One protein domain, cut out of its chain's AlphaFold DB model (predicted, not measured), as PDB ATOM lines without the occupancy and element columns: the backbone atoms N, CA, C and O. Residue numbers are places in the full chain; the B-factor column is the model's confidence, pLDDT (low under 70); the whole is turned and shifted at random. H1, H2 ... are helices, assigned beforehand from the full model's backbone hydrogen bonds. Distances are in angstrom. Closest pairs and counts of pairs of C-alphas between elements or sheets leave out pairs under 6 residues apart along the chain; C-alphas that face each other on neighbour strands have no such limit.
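AT A GLANCE: This is residues 6 to 103 of the 242 residues of an uncharacterized protein of Burkholderia aenigmatica (UniProt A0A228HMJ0). The long helix H3 crosses over a row of three helices, H2, H1 and H5, with H1 in the middle, and H4 folds back beside H3 to cross over H5, giving two flat layers of helices. The long link of residues 38 to 48 loops out at the H2 end, and residues 6 to 10 trail away from the helices. The printed part has 98 residues with five named helices, H1 to H5 in order, and no named strand: all helix. It is compact, with a radius of gyration of the C-alphas of 13.3 A, and flat, spanning 40 by 35 by 19 A.

IN THESE COORDINATES: H3, residues 49 to 69, is 30.3 A long, from C-alpha 49 at (32.893, 62.672, 40.338). H4 is residues 73 to 83, 16.6 A. H1, residues 15 to 25, is 15.1 A, and begins at C-alpha 15 (48.716, 56.120, 25.541). H2 is residues 30 to 37, 10.7 A. H5, residues 90 to 101, is 16.8 A, and ends at C-alpha 101 (55.302, 59.188, 27.271).

HOW THE PARTS SIT: With residues 56 to 60 alone H3 touches H1, only just about perpendicular at 71 degrees; the closest C-alphas, Val 21 and Arg 60, are 6.4 A apart. H3 touches H2 with residues 49 to 56 alone, about perpendicular at 74 degrees; the closest C-alphas, Val 31 and Glu 49, are 5.2 A apart. H3 and H4 form a helical hairpin, at a shallow tilt of 14 degrees. H1 touches H5 at a shallow tilt of 15 degrees, opposite ways. Every O i to N i+4 pair is within hydrogen-bond range in H1, H2, H3 and H5, and 5 of 7 in H4.

THE WHOLE: The C-alphas of Asp 44 and Gly 71, the two farthest apart, are 40.6 A apart. The printed part has no cut; the link H2 to H3 is long. pLDDT is under 70 at residues 6 to 12, 41 to 42, 44 and 81 to 89.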
ATOM      1  N   SER A   6      49.580  39.877  34.311       36.88
ATOM      2  CA  SER A   6      49.353  40.910  35.324       36.88
ATOM      3  C   SER A   6      50.555  41.201  36.239       36.88
ATOM      4  O   SER A   6      50.528  42.179  36.989       36.88
ATOM      5  N   LEU A   7      51.651  40.429  36.163       39.09
ATOM      6  CA  LEU A   7      52.899  40.763  36.871       39.09
ATOM      7  C   LEU A   7      53.690  41.907  36.211       39.09
ATOM      8  O   LEU A   7      54.454  42.572  36.904       39.09
ATOM      9  N   ASN A   8      53.500  42.158  34.909       42.75
ATOM     10  CA  ASN A   8      54.193  43.223  34.164       42.75
ATOM     11  C   ASN A   8      53.300  44.443  33.867       42.75
ATOM     12  O   ASN A   8      53.806  45.478  33.441       42.75
ATOM     13  N   ALA A   9      51.986  44.338  34.084       41.69
ATOM     14  CA  ALA A   9      51.021  45.384  33.738       41.69
ATOM     15  C   ALA A   9      50.978  46.558  34.736       41.69
ATOM     16  O   ALA A   9      50.326  47.561  34.476       41.69
ATOM     17  N   VAL A  10      51.653  46.456  35.885       51.31
ATOM     18  CA  VAL A  10      51.506  47.449  36.966       51.31
ATOM     19  C   VAL A  10      52.203  48.784  36.650       51.31
ATOM     20  O   VAL A  10      51.840  49.795  37.241       51.31
ATOM     21  N   THR A  11      53.162  48.824  35.718       57.56
ATOM     22  CA  THR A  11      54.030  50.006  35.535       57.56
ATOM     23  C   THR A  11      53.991  50.645  34.150       57.56
ATOM     24  O   THR A  11      54.455  51.772  34.007       57.56
ATOM     25  N   LYS A  12      53.434  49.986  33.126       68.56
ATOM     26  CA  LYS A  12      53.324  50.581  31.787       68.56
ATOM     27  C   LYS A  12      51.978  51.286  31.649       68.56
ATOM     28  O   LYS A  12      50.969  50.615  31.460       68.56
ATOM     29  N   LEU A  13      51.981  52.618  31.713       80.88
ATOM     30  CA  LEU A  13      50.824  53.404  31.287       80.88
ATOM     31  C   LEU A  13      50.652  53.266  29.767       80.88
ATOM     32  O   LEU A  13      51.608  53.328  28.990       80.88
ATOM     33  N   THR A  14      49.415  53.071  29.343       86.44
ATOM     34  CA  THR A  14      48.985  53.132  27.948       86.44
ATOM     35  C   THR A  14      48.913  54.582  27.468       86.44
ATOM     36  O   THR A  14      48.840  55.522  28.261       86.44
ATOM     37  N   ARG A  15      48.877  54.782  26.145       86.38
ATOM     38  CA  ARG A  15      48.716  56.120  25.541       86.38
ATOM     39  C   ARG A  15      47.444  56.820  26.029       86.38
ATOM     40  O   ARG A  15      47.468  58.020  26.291       86.38
ATOM     41  N   THR A  16      46.356  56.070  26.209       89.69
ATOM     42  CA  THR A  16      45.093  56.587  26.753       89.69
ATOM     43  C   THR A  16      45.250  57.036  28.204       89.69
ATOM     44  O   THR A  16      44.824  58.131  28.557       89.69
ATOM     45  N   GLU A  17      45.931  56.252  29.043       90.69
ATOM     46  CA  GLU A  17      46.199  56.634  30.436       90.69
ATOM     47  C   GLU A  17      47.100  57.880  30.529       90.69
ATOM     48  O   GLU A  17      46.836  58.767  31.340       90.69
ATOM     49  N   PHE A  18      48.110  58.011  29.658       90.06
ATOM     50  CA  PHE A  18      48.905  59.241  29.548       90.06
ATOM     51  C   PHE A  18      48.053  60.447  29.130       90.06
ATOM     52  O   PHE A  18      48.196  61.528  29.709       90.06
ATOM     53  N   ALA A  19      47.137  60.271  28.172       90.94
ATOM     54  CA  ALA A  19      46.219  61.324  27.742       90.94
ATOM     55  C   ALA A  19      45.302  61.785  28.887       90.94
ATOM     56  O   ALA A  19      45.124  62.987  29.078       90.94
ATOM     57  N   VAL A  20      44.794  60.851  29.697       90.88
ATOM     58  CA  VAL A  20      43.964  61.143  30.878       90.88
ATOM     59  C   VAL A  20      44.730  61.971  31.905       90.88
ATOM     60  O   VAL A  20      44.234  63.001  32.364       90.88
ATOM     61  N   VAL A  21      45.959  61.568  32.249       89.44
ATOM     62  CA  VAL A  21      46.767  62.312  33.228       89.44
ATOM     63  C   VAL A  21      47.167  63.686  32.685       89.44
ATOM     64  O   VAL A  21      47.157  64.659  33.438       89.44
ATOM     65  N   ARG A  22      47.449  63.805  31.380       89.31
ATOM     66  CA  ARG A  22      47.707  65.097  30.725       89.31
ATOM     67  C   ARG A  22      46.484  66.011  30.768       89.31
ATOM     68  O   ARG A  22      46.621  67.163  31.161       89.31
ATOM     69  N   ALA A  23      45.305  65.504  30.412       89.69
ATOM     70  CA  ALA A  23      44.048  66.250  30.453       89.69
ATOM     71  C   ALA A  23      43.731  66.743  31.873       89.69
ATOM     72  O   ALA A  23      43.358  67.899  32.080       89.69
ATOM     73  N   TYR A  24      43.969  65.894  32.874       86.75
ATOM     74  CA  TYR A  24      43.811  66.272  34.272       86.75
ATOM     75  C   TYR A  24      44.839  67.327  34.697       86.75
ATOM     76  O   TYR A  24      44.492  68.316  35.342       86.75
ATOM     77  N   ALA A  25      46.098  67.178  34.271       84.56
ATOM     78  CA  ALA A  25      47.142  68.174  34.484       84.56
ATOM     79  C   ALA A  25      46.866  69.501  33.762       84.56
ATOM     80  O   ALA A  25      47.443  70.492  34.186       84.56
ATOM     81  N   GLN A  26      45.996  69.518  32.739       86.19
ATOM     82  CA  GLN A  26      45.478  70.699  32.029       86.19
ATOM     83  C   GLN A  26      44.252  71.342  32.708       86.19
ATOM     84  O   GLN A  26      43.720  72.333  32.214       86.19
ATOM     85  N   GLY A  27      43.799  70.803  33.845       84.31
ATOM     86  CA  GLY A  27      42.683  71.362  34.607       84.31
ATOM     87  C   GLY A  27      41.300  70.976  34.078       84.31
ATOM     88  O   GLY A  27      40.308  71.558  34.515       84.31
ATOM     89  N   MET A  28      41.210  69.998  33.168       87.56
ATOM     90  CA  MET A  28      39.918  69.457  32.742       87.56
ATOM     91  C   MET A  28      39.204  68.765  33.914       87.56
ATOM     92  O   MET A  28      39.836  68.244  34.841       87.56
ATOM     93  N   ARG A  29      37.867  68.757  33.885       89.06
ATOM     94  CA  ARG A  29      37.057  68.187  34.969       89.06
ATOM     95  C   ARG A  29      37.229  66.661  35.024       89.06
ATOM     96  O   ARG A  29      37.071  66.010  33.994       89.06
ATOM     97  N   PRO A  30      37.485  66.066  36.207       88.00
ATOM     98  CA  PRO A  30      37.722  64.627  36.354       88.00
ATOM     99  C   PRO A  30      36.660  63.735  35.712       88.00
ATOM    100  O   PRO A  30      37.004  62.770  35.037       88.00
ATOM    101  N   VAL A  31      35.382  64.068  35.909       90.56
ATOM    102  CA  VAL A  31      34.246  63.285  35.406       90.56
ATOM    103  C   VAL A  31      34.188  63.261  33.876       90.56
ATOM    104  O   VAL A  31      34.005  62.197  33.292       90.56
ATOM    105  N   ASP A  32      34.455  64.400  33.229       90.62
ATOM    106  CA  ASP A  32      34.420  64.527  31.767       90.62
ATOM    107  C   ASP A  32      35.557  63.717  31.122       90.62
ATOM    108  O   ASP A  32      35.361  63.034  30.119       90.62
ATOM    109  N   ILE A  33      36.750  63.739  31.730       89.38
ATOM    110  CA  ILE A  33      37.897  62.945  31.269       89.38
ATOM    111  C   ILE A  33      37.632  61.452  31.483       89.38
ATOM    112  O   ILE A  33      37.856  60.645  30.583       89.38
ATOM    113  N   ALA A  34      37.185  61.070  32.681       87.38
ATOM    114  CA  ALA A  34      37.047  59.670  33.051       87.38
ATOM    115  C   ALA A  34      35.962  58.971  32.224       87.38
ATOM    116  O   ALA A  34      36.220  57.893  31.702       87.38
ATOM    117  N   ASN A  35      34.805  59.604  32.015       87.31
ATOM    118  CA  ASN A  35      33.746  59.017  31.191       87.31
ATOM    119  C   ASN A  35      34.127  58.940  29.706       87.31
ATOM    120  O   ASN A  35      33.689  58.038  29.007       87.31
ATOM    121  N   ARG A  36      34.986  59.846  29.218       87.81
ATOM    122  CA  ARG A  36      35.443  59.842  27.820       87.81
ATOM    123  C   ARG A  36      36.536  58.812  27.522       87.81
ATOM    124  O   ARG A  36      36.650  58.377  26.381       87.81
ATOM    125  N   TYR A  37      37.389  58.498  28.497       86.44
ATOM    126  CA  TYR A  37      38.630  57.749  28.254       86.44
ATOM    127  C   TYR A  37      38.825  56.504  29.134       86.44
ATOM    128  O   TYR A  37      39.717  55.713  28.834       86.44
ATOM    129  N   LEU A  38      38.075  56.344  30.232       84.88
ATOM    130  CA  LEU A  38      38.256  55.261  31.215       84.88
ATOM    131  C   LEU A  38      37.064  54.301  31.322       84.88
ATOM    132  O   LEU A  38      37.111  53.407  32.169       84.88
ATOM    133  N   LEU A  39      36.011  54.509  30.536       84.19
ATOM    134  CA  LEU A  39      34.881  53.589  30.407       84.19
ATOM    135  C   LEU A  39      34.957  52.867  29.065       84.19
ATOM    136  O   LEU A  39      35.498  53.408  28.094       84.19
ATOM    137  N   ASP A  40      34.435  51.646  29.038       76.50
ATOM    138  CA  ASP A  40      34.190  50.942  27.784       76.50
ATOM    139  C   ASP A  40      33.004  51.623  27.072       76.50
ATOM    140  O   ASP A  40      32.026  51.954  27.745       76.50
ATOM    141  N   PRO A  41      33.064  51.896  25.755       68.56
ATOM    142  CA  PRO A  41      31.935  52.460  25.010       68.56
ATOM    143  C   PRO A  41      30.610  51.694  25.160       68.56
ATOM    144  O   PRO A  41      29.564  52.302  24.948       68.56
ATOM    145  N   ASP A  42      30.649  50.410  25.531       69.31
ATOM    146  CA  ASP A  42      29.461  49.570  25.737       69.31
ATOM    147  C   ASP A  42      28.914  49.607  27.187       69.31
ATOM    148  O   ASP A  42      27.959  48.902  27.517       69.31
ATOM    149  N   GLU A  43      29.518  50.394  28.083       74.88
ATOM    150  CA  GLU A  43      29.134  50.494  29.496       74.88
ATOM    151  C   GLU A  43      28.136  51.655  29.708       74.88
ATOM    152  O   GLU A  43      28.495  52.829  29.629       74.88
ATOM    153  N   ASP A  44      26.869  51.341  30.012       65.00
ATOM    154  CA  ASP A  44      25.796  52.344  30.184       65.00
ATOM    155  C   ASP A  44      25.920  53.188  31.479       65.00
ATOM    156  O   ASP A  44      25.177  54.156  31.693       65.00
ATOM    157  N   GLU A  45      26.856  52.848  32.371       77.94
ATOM    158  CA  GLU A  45      27.019  53.484  33.679       77.94
ATOM    159  C   GLU A  45      28.129  54.549  33.679       77.94
ATOM    160  O   GLU A  45      29.312  54.269  33.493       77.94
ATOM    161  N   HIS A  46      27.753  55.801  33.954       81.75
ATOM    162  CA  HIS A  46      28.702  56.908  34.074       81.75
ATOM    163  C   HIS A  46      29.340  56.952  35.464       81.75
ATOM    164  O   HIS A  46      28.683  56.750  36.486       81.75
ATOM    165  N   LEU A  47      30.615  57.335  35.530       84.38
ATOM    166  CA  LEU A  47      31.307  57.520  36.801       84.38
ATOM    167  C   LEU A  47      30.811  58.771  37.521       84.38
ATOM    168  O   LEU A  47      30.761  59.863  36.951       84.38
ATOM    169  N   SER A  48      30.561  58.630  38.823       89.25
ATOM    170  CA  SER A  48      30.446  59.781  39.717       89.25
ATOM    171  C   SER A  48      31.767  60.557  39.787       89.25
ATOM    172  O   SER A  48      32.854  60.011  39.569       89.25
ATOM    173  N   GLU A  49      31.700  61.832  40.175       87.25
ATOM    174  CA  GLU A  49      32.893  62.672  40.338       87.25
ATOM    175  C   GLU A  49      33.902  62.065  41.327       87.25
ATOM    176  O   GLU A  49      35.106  62.062  41.068       87.25
ATOM    177  N   ALA A  50      33.419  61.463  42.419       87.62
ATOM    178  CA  ALA A  50      34.271  60.788  43.392       87.62
ATOM    179  C   ALA A  50      35.011  59.587  42.778       87.62
ATOM    180  O   ALA A  50      36.223  59.456  42.958       87.62
ATOM    181  N   GLN A  51      34.316  58.734  42.018       88.56
ATOM    182  CA  GLN A  51      34.931  57.579  41.350       88.56
ATOM    183  C   GLN A  51      35.933  58.014  40.273       88.56
ATOM    184  O   GLN A  51      37.032  57.460  40.200       88.56
ATOM    185  N   ALA A  52      35.592  59.034  39.482       89.12
ATOM    186  CA  ALA A  52      36.474  59.604  38.469       89.12
ATOM    187  C   ALA A  52      37.775  60.138  39.088       89.12
ATOM    188  O   ALA A  52      38.868  59.806  38.627       89.12
ATOM    189  N   ILE A  53      37.671  60.898  40.187       88.12
ATOM    190  CA  ILE A  53      38.834  61.392  40.933       88.12
ATOM    191  C   ILE A  53      39.697  60.223  41.419       88.12
ATOM    192  O   ILE A  53      40.907  60.241  41.201       88.12
ATOM    193  N   GLN A  54      39.111  59.189  42.030       88.12
ATOM    194  CA  GLN A  54      39.881  58.038  42.516       88.12
ATOM    195  C   GLN A  54      40.640  57.320  41.388       88.12
ATOM    196  O   GLN A  54      41.822  57.011  41.550       88.12
ATOM    197  N   ARG A  55      40.005  57.105  40.226       89.25
ATOM    198  CA  ARG A  55      40.661  56.467  39.071       89.25
ATOM    199  C   ARG A  55      41.814  57.313  38.527       89.25
ATOM    200  O   ARG A  55      42.896  56.781  38.287       89.25
ATOM    201  N   ILE A  56      41.627  58.625  38.394       88.44
ATOM    202  CA  ILE A  56      42.683  59.528  37.914       88.44
ATOM    203  C   ILE A  56      43.850  59.600  38.907       88.44
ATOM    204  O   ILE A  56      45.009  59.575  38.490       88.44
ATOM    205  N   LEU A  57      43.581  59.638  40.216       86.88
ATOM    206  CA  LEU A  57      44.640  59.621  41.231       86.88
ATOM    207  C   LEU A  57      45.436  58.310  41.196       86.88
ATOM    208  O   LEU A  57      46.657  58.353  41.319       86.88
ATOM    209  N   ALA A  58      44.788  57.171  40.935       87.81
ATOM    210  CA  ALA A  58      45.489  55.904  40.738       87.81
ATOM    211  C   ALA A  58      46.406  55.925  39.498       87.81
ATOM    212  O   ALA A  58      47.529  55.427  39.559       87.81
ATOM    213  N   LEU A  59      45.971  56.532  38.385       89.88
ATOM    214  CA  LEU A  59      46.814  56.707  37.191       89.88
ATOM    215  C   LEU A  59      47.993  57.645  37.444       89.88
ATOM    216  O   LEU A  59      49.110  57.370  37.006       89.88
ATOM    217  N   ARG A  60      47.769  58.723  38.194       88.75
ATOM    218  CA  ARG A  60      48.833  59.624  38.639       88.75
ATOM    219  C   ARG A  60      49.852  58.893  39.512       88.75
ATOM    220  O   ARG A  60      51.044  59.070  39.296       88.75
ATOM    221  N   ASP A  61      49.417  58.073  40.466       88.44
ATOM    222  CA  ASP A  61      50.332  57.320  41.332       88.44
ATOM    223  C   ASP A  61      51.193  56.345  40.512       88.44
ATOM    224  O   ASP A  61      52.399  56.233  40.741       88.44
ATOM    225  N   ARG A  62      50.615  55.720  39.476       89.38
ATOM    226  CA  ARG A  62      51.380  54.920  38.506       89.38
ATOM    227  C   ARG A  62      52.350  55.771  37.680       89.38
ATOM    228  O   ARG A  62      53.468  55.326  37.446       89.38
ATOM    229  N   LEU A  63      51.969  56.985  37.265       90.06
ATOM    230  CA  LEU A  63      52.866  57.913  36.560       90.06
ATOM    231  C   LEU A  63      54.060  58.313  37.444       90.06
ATOM    232  O   LEU A  63      55.193  58.326  36.972       90.06
ATOM    233  N   VAL A  64      53.816  58.609  38.724       89.94
ATOM    234  CA  VAL A  64      54.861  58.913  39.716       89.94
ATOM    235  C   VAL A  64      55.811  57.723  39.856       89.94
ATOM    236  O   VAL A  64      57.025  57.886  39.748       89.94
ATOM    237  N   GLN A  65      55.268  56.514  40.012       89.81
ATOM    238  CA  GLN A  65      56.065  55.291  40.073       89.81
ATOM    239  C   GLN A  65      56.900  55.086  38.798       89.81
ATOM    240  O   GLN A  65      58.084  54.761  38.888       89.81
ATOM    241  N   PHE A  66      56.316  55.322  37.622       90.19
ATOM    242  CA  PHE A  66      57.007  55.242  36.336       90.19
ATOM    243  C   PHE A  66      58.144  56.271  36.236       90.19
ATOM    244  O   PHE A  66      59.264  55.923  35.870       90.19
ATOM    245  N   ALA A  67      57.913  57.519  36.651       91.12
ATOM    246  CA  ALA A  67      58.946  58.552  36.690       91.12
ATOM    247  C   ALA A  67      60.135  58.144  37.577       91.12
ATOM    248  O   ALA A  67      61.291  58.270  37.164       91.12
ATOM    249  N   LEU A  68      59.865  57.589  38.763       91.25
ATOM    250  CA  LEU A  68      60.905  57.100  39.674       91.25
ATOM    251  C   LEU A  68      61.700  55.932  39.075       91.25
ATOM    252  O   LEU A  68      62.920  55.904  39.202       91.25
ATOM    253  N   GLN A  69      61.048  55.010  38.361       90.38
ATOM    254  CA  GLN A  69      61.728  53.906  37.663       90.38
ATOM    255  C   GLN A  69      62.662  54.374  36.542       90.38
ATOM    256  O   GLN A  69      63.606  53.662  36.198       90.38
ATOM    257  N   HIS A  70      62.410  55.555  35.979       88.38
ATOM    258  CA  HIS A  70      63.254  56.185  34.968       88.38
ATOM    259  C   HIS A  70      64.248  57.205  35.547       88.38
ATOM    260  O   HIS A  70      64.896  57.919  34.782       88.38
ATOM    261  N   GLY A  71      64.385  57.285  36.877       87.69
ATOM    262  CA  GLY A  71      65.316  58.211  37.523       87.69
ATOM    263  C   GLY A  71      64.933  59.683  37.340       87.69
ATOM    264  O   GLY A  71      65.816  60.527  37.213       87.69
ATOM    265  N   ARG A  72      63.629  59.990  37.301       90.56
ATOM    266  CA  ARG A  72      63.067  61.348  37.174       90.56
ATOM    267  C   ARG A  72      62.345  61.797  38.462       90.56
ATOM    268  O   ARG A  72      61.128  62.021  38.427       90.56
ATOM    269  N   PRO A  73      63.027  61.889  39.624       89.75
ATOM    270  CA  PRO A  73      62.398  62.276  40.893       89.75
ATOM    271  C   PRO A  73      61.815  63.698  40.874       89.75
ATOM    272  O   PRO A  73      60.829  63.977  41.551       89.75
ATOM    273  N   GLU A  74      62.372  64.592  40.059       89.69
ATOM    274  CA  GLU A  74      61.859  65.940  39.833       89.69
ATOM    275  C   GLU A  74      60.476  65.922  39.177       89.69
ATOM    276  O   GLU A  74      59.598  66.699  39.558       89.69
ATOM    277  N   ILE A  75      60.252  64.999  38.233       88.81
ATOM    278  CA  ILE A  75      58.944  64.816  37.611       88.81
ATOM    279  C   ILE A  75      57.984  64.199  38.622       88.81
ATOM    280  O   ILE A  75      56.890  64.728  38.799       88.81
ATOM    281  N   ALA A  76      58.402  63.157  39.344       89.12
ATOM    282  CA  ALA A  76      57.603  62.538  40.401       89.12
ATOM    283  C   ALA A  76      57.073  63.574  41.415       89.12
ATOM    284  O   ALA A  76      55.860  63.666  41.625       89.12
ATOM    285  N   GLY A  77      57.947  64.439  41.942       87.38
ATOM    286  CA  GLY A  77      57.571  65.478  42.908       87.38
ATOM    287  C   GLY A  77      56.543  66.488  42.377       87.38
ATOM    288  O   GLY A  77      55.678  66.948  43.127       87.38
ATOM    289  N   MET A  78      56.553  66.791  41.069       85.44
ATOM    290  CA  MET A  78      55.538  67.665  40.455       85.44
ATOM    291  C   MET A  78      54.125  67.071  40.503       85.44
ATOM    292  O   MET A  78      53.151  67.831  40.568       85.44
ATOM    293  N   PHE A  79      54.007  65.740  40.460       83.00
ATOM    294  CA  PHE A  79      52.725  65.032  40.476       83.00
ATOM    295  C   PHE A  79      52.304  64.594  41.884       83.00
ATOM    296  O   PHE A  79      51.106  64.532  42.147       83.00
ATOM    297  N   GLU A  80      53.225  64.396  42.830       78.38
ATOM    298  CA  GLU A  80      52.873  64.173  44.245       78.38
ATOM    299  C   GLU A  80      52.111  65.373  44.838       78.38
ATOM    300  O   GLU A  80      51.091  65.210  45.518       78.38
ATOM    301  N   ALA A  81      52.529  66.592  44.479       66.50
ATOM    302  CA  ALA A  81      51.899  67.838  44.914       66.50
ATOM    303  C   ALA A  81      50.460  68.036  44.389       66.50
ATOM    304  O   ALA A  81      49.692  68.793  44.983       66.50
ATOM    305  N   LEU A  82      50.047  67.329  43.324       60.81
ATOM    306  CA  LEU A  82      48.686  67.409  42.762       60.81
ATOM    307  C   LEU A  82      47.598  66.845  43.683       60.81
ATOM    308  O   LEU A  82      46.417  66.963  43.368       60.81
ATOM    309  N   ARG A  83      47.949  66.253  44.834       59.38
ATOM    310  CA  ARG A  83      46.952  65.963  45.877       59.38
ATOM    311  C   ARG A  83      46.259  67.246  46.371       59.38
ATOM    312  O   ARG A  83      45.123  67.171  46.828       59.38
ATOM    313  N   ALA A  84      46.909  68.407  46.226       47.66
ATOM    314  CA  ALA A  84      46.346  69.731  46.453       47.66
ATOM    315  C   ALA A  84      46.279  70.507  45.122       47.66
ATOM    316  O   ALA A  84      47.280  70.657  44.422       47.66
ATOM    317  N   ARG A  85      45.090  71.003  44.754       52.41
ATOM    318  CA  ARG A  85      44.845  71.770  43.516       52.41
ATOM    319  C   ARG A  85      45.661  73.071  43.506       52.41
ATOM    320  O   ARG A  85      45.179  74.107  43.945       52.41
ATOM    321  N   SER A  86      46.894  73.031  43.010       48.75
ATOM    322  CA  SER A  86      47.719  74.219  42.775       48.75
ATOM    323  C   SER A  86      47.792  74.493  41.270       48.75
ATOM    324  O   SER A  86      48.326  73.689  40.500       48.75
ATOM    325  N   GLY A  87      47.216  75.623  40.844       53.78
ATOM    326  CA  GLY A  87      47.162  76.061  39.441       53.78
ATOM    327  C   GLY A  87      48.497  76.565  38.878       53.78
ATOM    328  O   GLY A  87      48.621  76.785  37.676       53.78
ATOM    329  N   VAL A  88      49.520  76.714  39.721       54.84
ATOM    330  CA  VAL A  88      50.858  77.148  39.308       54.84
ATOM    331  C   VAL A  88      51.631  75.945  38.753       54.84
ATOM    332  O   VAL A  88      51.848  74.964  39.462       54.84
ATOM    333  N   GLY A  89      52.044  76.011  37.481       67.00
ATOM    334  CA  GLY A  89      52.916  75.006  36.848       67.00
ATOM    335  C   GLY A  89      52.251  74.056  35.846       67.00
ATOM    336  O   GLY A  89      52.814  73.004  35.551       67.00
ATOM    337  N   MET A  90      51.078  74.404  35.309       76.00
ATOM    338  CA  MET A  90      50.333  73.560  34.366       76.00
ATOM    339  C   MET A  90      51.118  73.164  33.104       76.00
ATOM    340  O   MET A  90      51.206  71.976  32.802       76.00
ATOM    341  N   SER A  91      51.725  74.127  32.398       79.94
ATOM    342  CA  SER A  91      52.521  73.859  31.185       79.94
ATOM    343  C   SER A  91      53.676  72.900  31.471       79.94
ATOM    344  O   SER A  91      53.789  71.859  30.834       79.94
ATOM    345  N   ARG A  92      54.440  73.169  32.538       84.06
ATOM    346  CA  ARG A  92      55.549  72.315  32.987       84.06
ATOM    347  C   ARG A  92      55.109  70.874  33.273       84.06
ATOM    348  O   ARG A  92      55.847  69.943  32.969       84.06
ATOM    349  N   ARG A  93      53.917  70.670  33.846       84.75
ATOM    350  CA  ARG A  93      53.373  69.322  34.088       84.75
ATOM    351  C   ARG A  93      53.016  68.623  32.781       84.75
ATOM    352  O   ARG A  93      53.360  67.459  32.623       84.75
ATOM    353  N   VAL A  94      52.362  69.315  31.850       86.94
ATOM    354  CA  VAL A  94      52.035  68.758  30.526       86.94
ATOM    355  C   VAL A  94      53.303  68.333  29.788       86.94
ATOM    356  O   VAL A  94      53.355  67.210  29.285       86.94
ATOM    357  N   ASP A  95      54.330  69.181  29.793       88.06
ATOM    358  CA  ASP A  95      55.631  68.881  29.191       88.06
ATOM    359  C   ASP A  95      56.281  67.662  29.854       88.06
ATOM    360  O   ASP A  95      56.786  66.774  29.170       88.06
ATOM    361  N   ALA A  96      56.191  67.559  31.183       89.38
ATOM    362  CA  ALA A  96      56.706  66.416  31.928       89.38
ATOM    363  C   ALA A  96      55.967  65.102  31.604       89.38
ATOM    364  O   ALA A  96      56.622  64.076  31.421       89.38
ATOM    365  N   VAL A  97      54.630  65.114  31.470       88.06
ATOM    366  CA  VAL A  97      53.876  63.926  31.011       88.06
ATOM    367  C   VAL A  97      54.313  63.533  29.602       88.06
ATOM    368  O   VAL A  97      54.528  62.356  29.331       88.06
ATOM    369  N   SER A  98      54.456  64.507  28.700       88.75
ATOM    370  CA  SER A  98      54.891  64.260  27.320       88.75
ATOM    371  C   SER A  98      56.307  63.686  27.253       88.75
ATOM    372  O   SER A  98      56.544  62.766  26.480       88.75
ATOM    373  N   ALA A  99      57.227  64.164  28.096       89.00
ATOM    374  CA  ALA A  99      58.574  63.613  28.201       89.00
ATOM    375  C   ALA A  99      58.568  62.158  28.698       89.00
ATOM    376  O   ALA A  99      59.316  61.337  28.172       89.00
ATOM    377  N   LEU A 100      57.711  61.823  29.672       88.62
ATOM    378  CA  LEU A 100      57.551  60.451  30.161       88.62
ATOM    379  C   LEU A 100      56.908  59.524  29.119       88.62
ATOM    380  O   LEU A 100      57.317  58.374  29.025       88.62
ATOM    381  N   GLU A 101      55.950  60.001  28.318       88.69
ATOM    382  CA  GLU A 101      55.302  59.188  27.271       88.69
ATOM    383  C   GLU A 101      56.304  58.689  26.211       88.69
ATOM    384  O   GLU A 101      56.106  57.626  25.627       88.69
ATOM    385  N   GLN A 102      57.403  59.421  25.987       86.81
ATOM    386  CA  GLN A 102      58.474  59.008  25.067       86.81
ATOM    387  C   GLN A 102      59.413  57.948  25.657       86.81
ATOM    388  O   GLN A 102      60.248  57.393  24.939       86.81
ATOM    389  N   LEU A 103      59.321  57.667  26.960       83.69
ATOM    390  CA  LEU A 103      60.165  56.673  27.608       83.69
ATOM    391  C   LEU A 103      59.619  55.264  27.360       83.69
ATOM    392  O   LEU A 103      58.417  55.003  27.410       83.69
TER     393      LEU A 103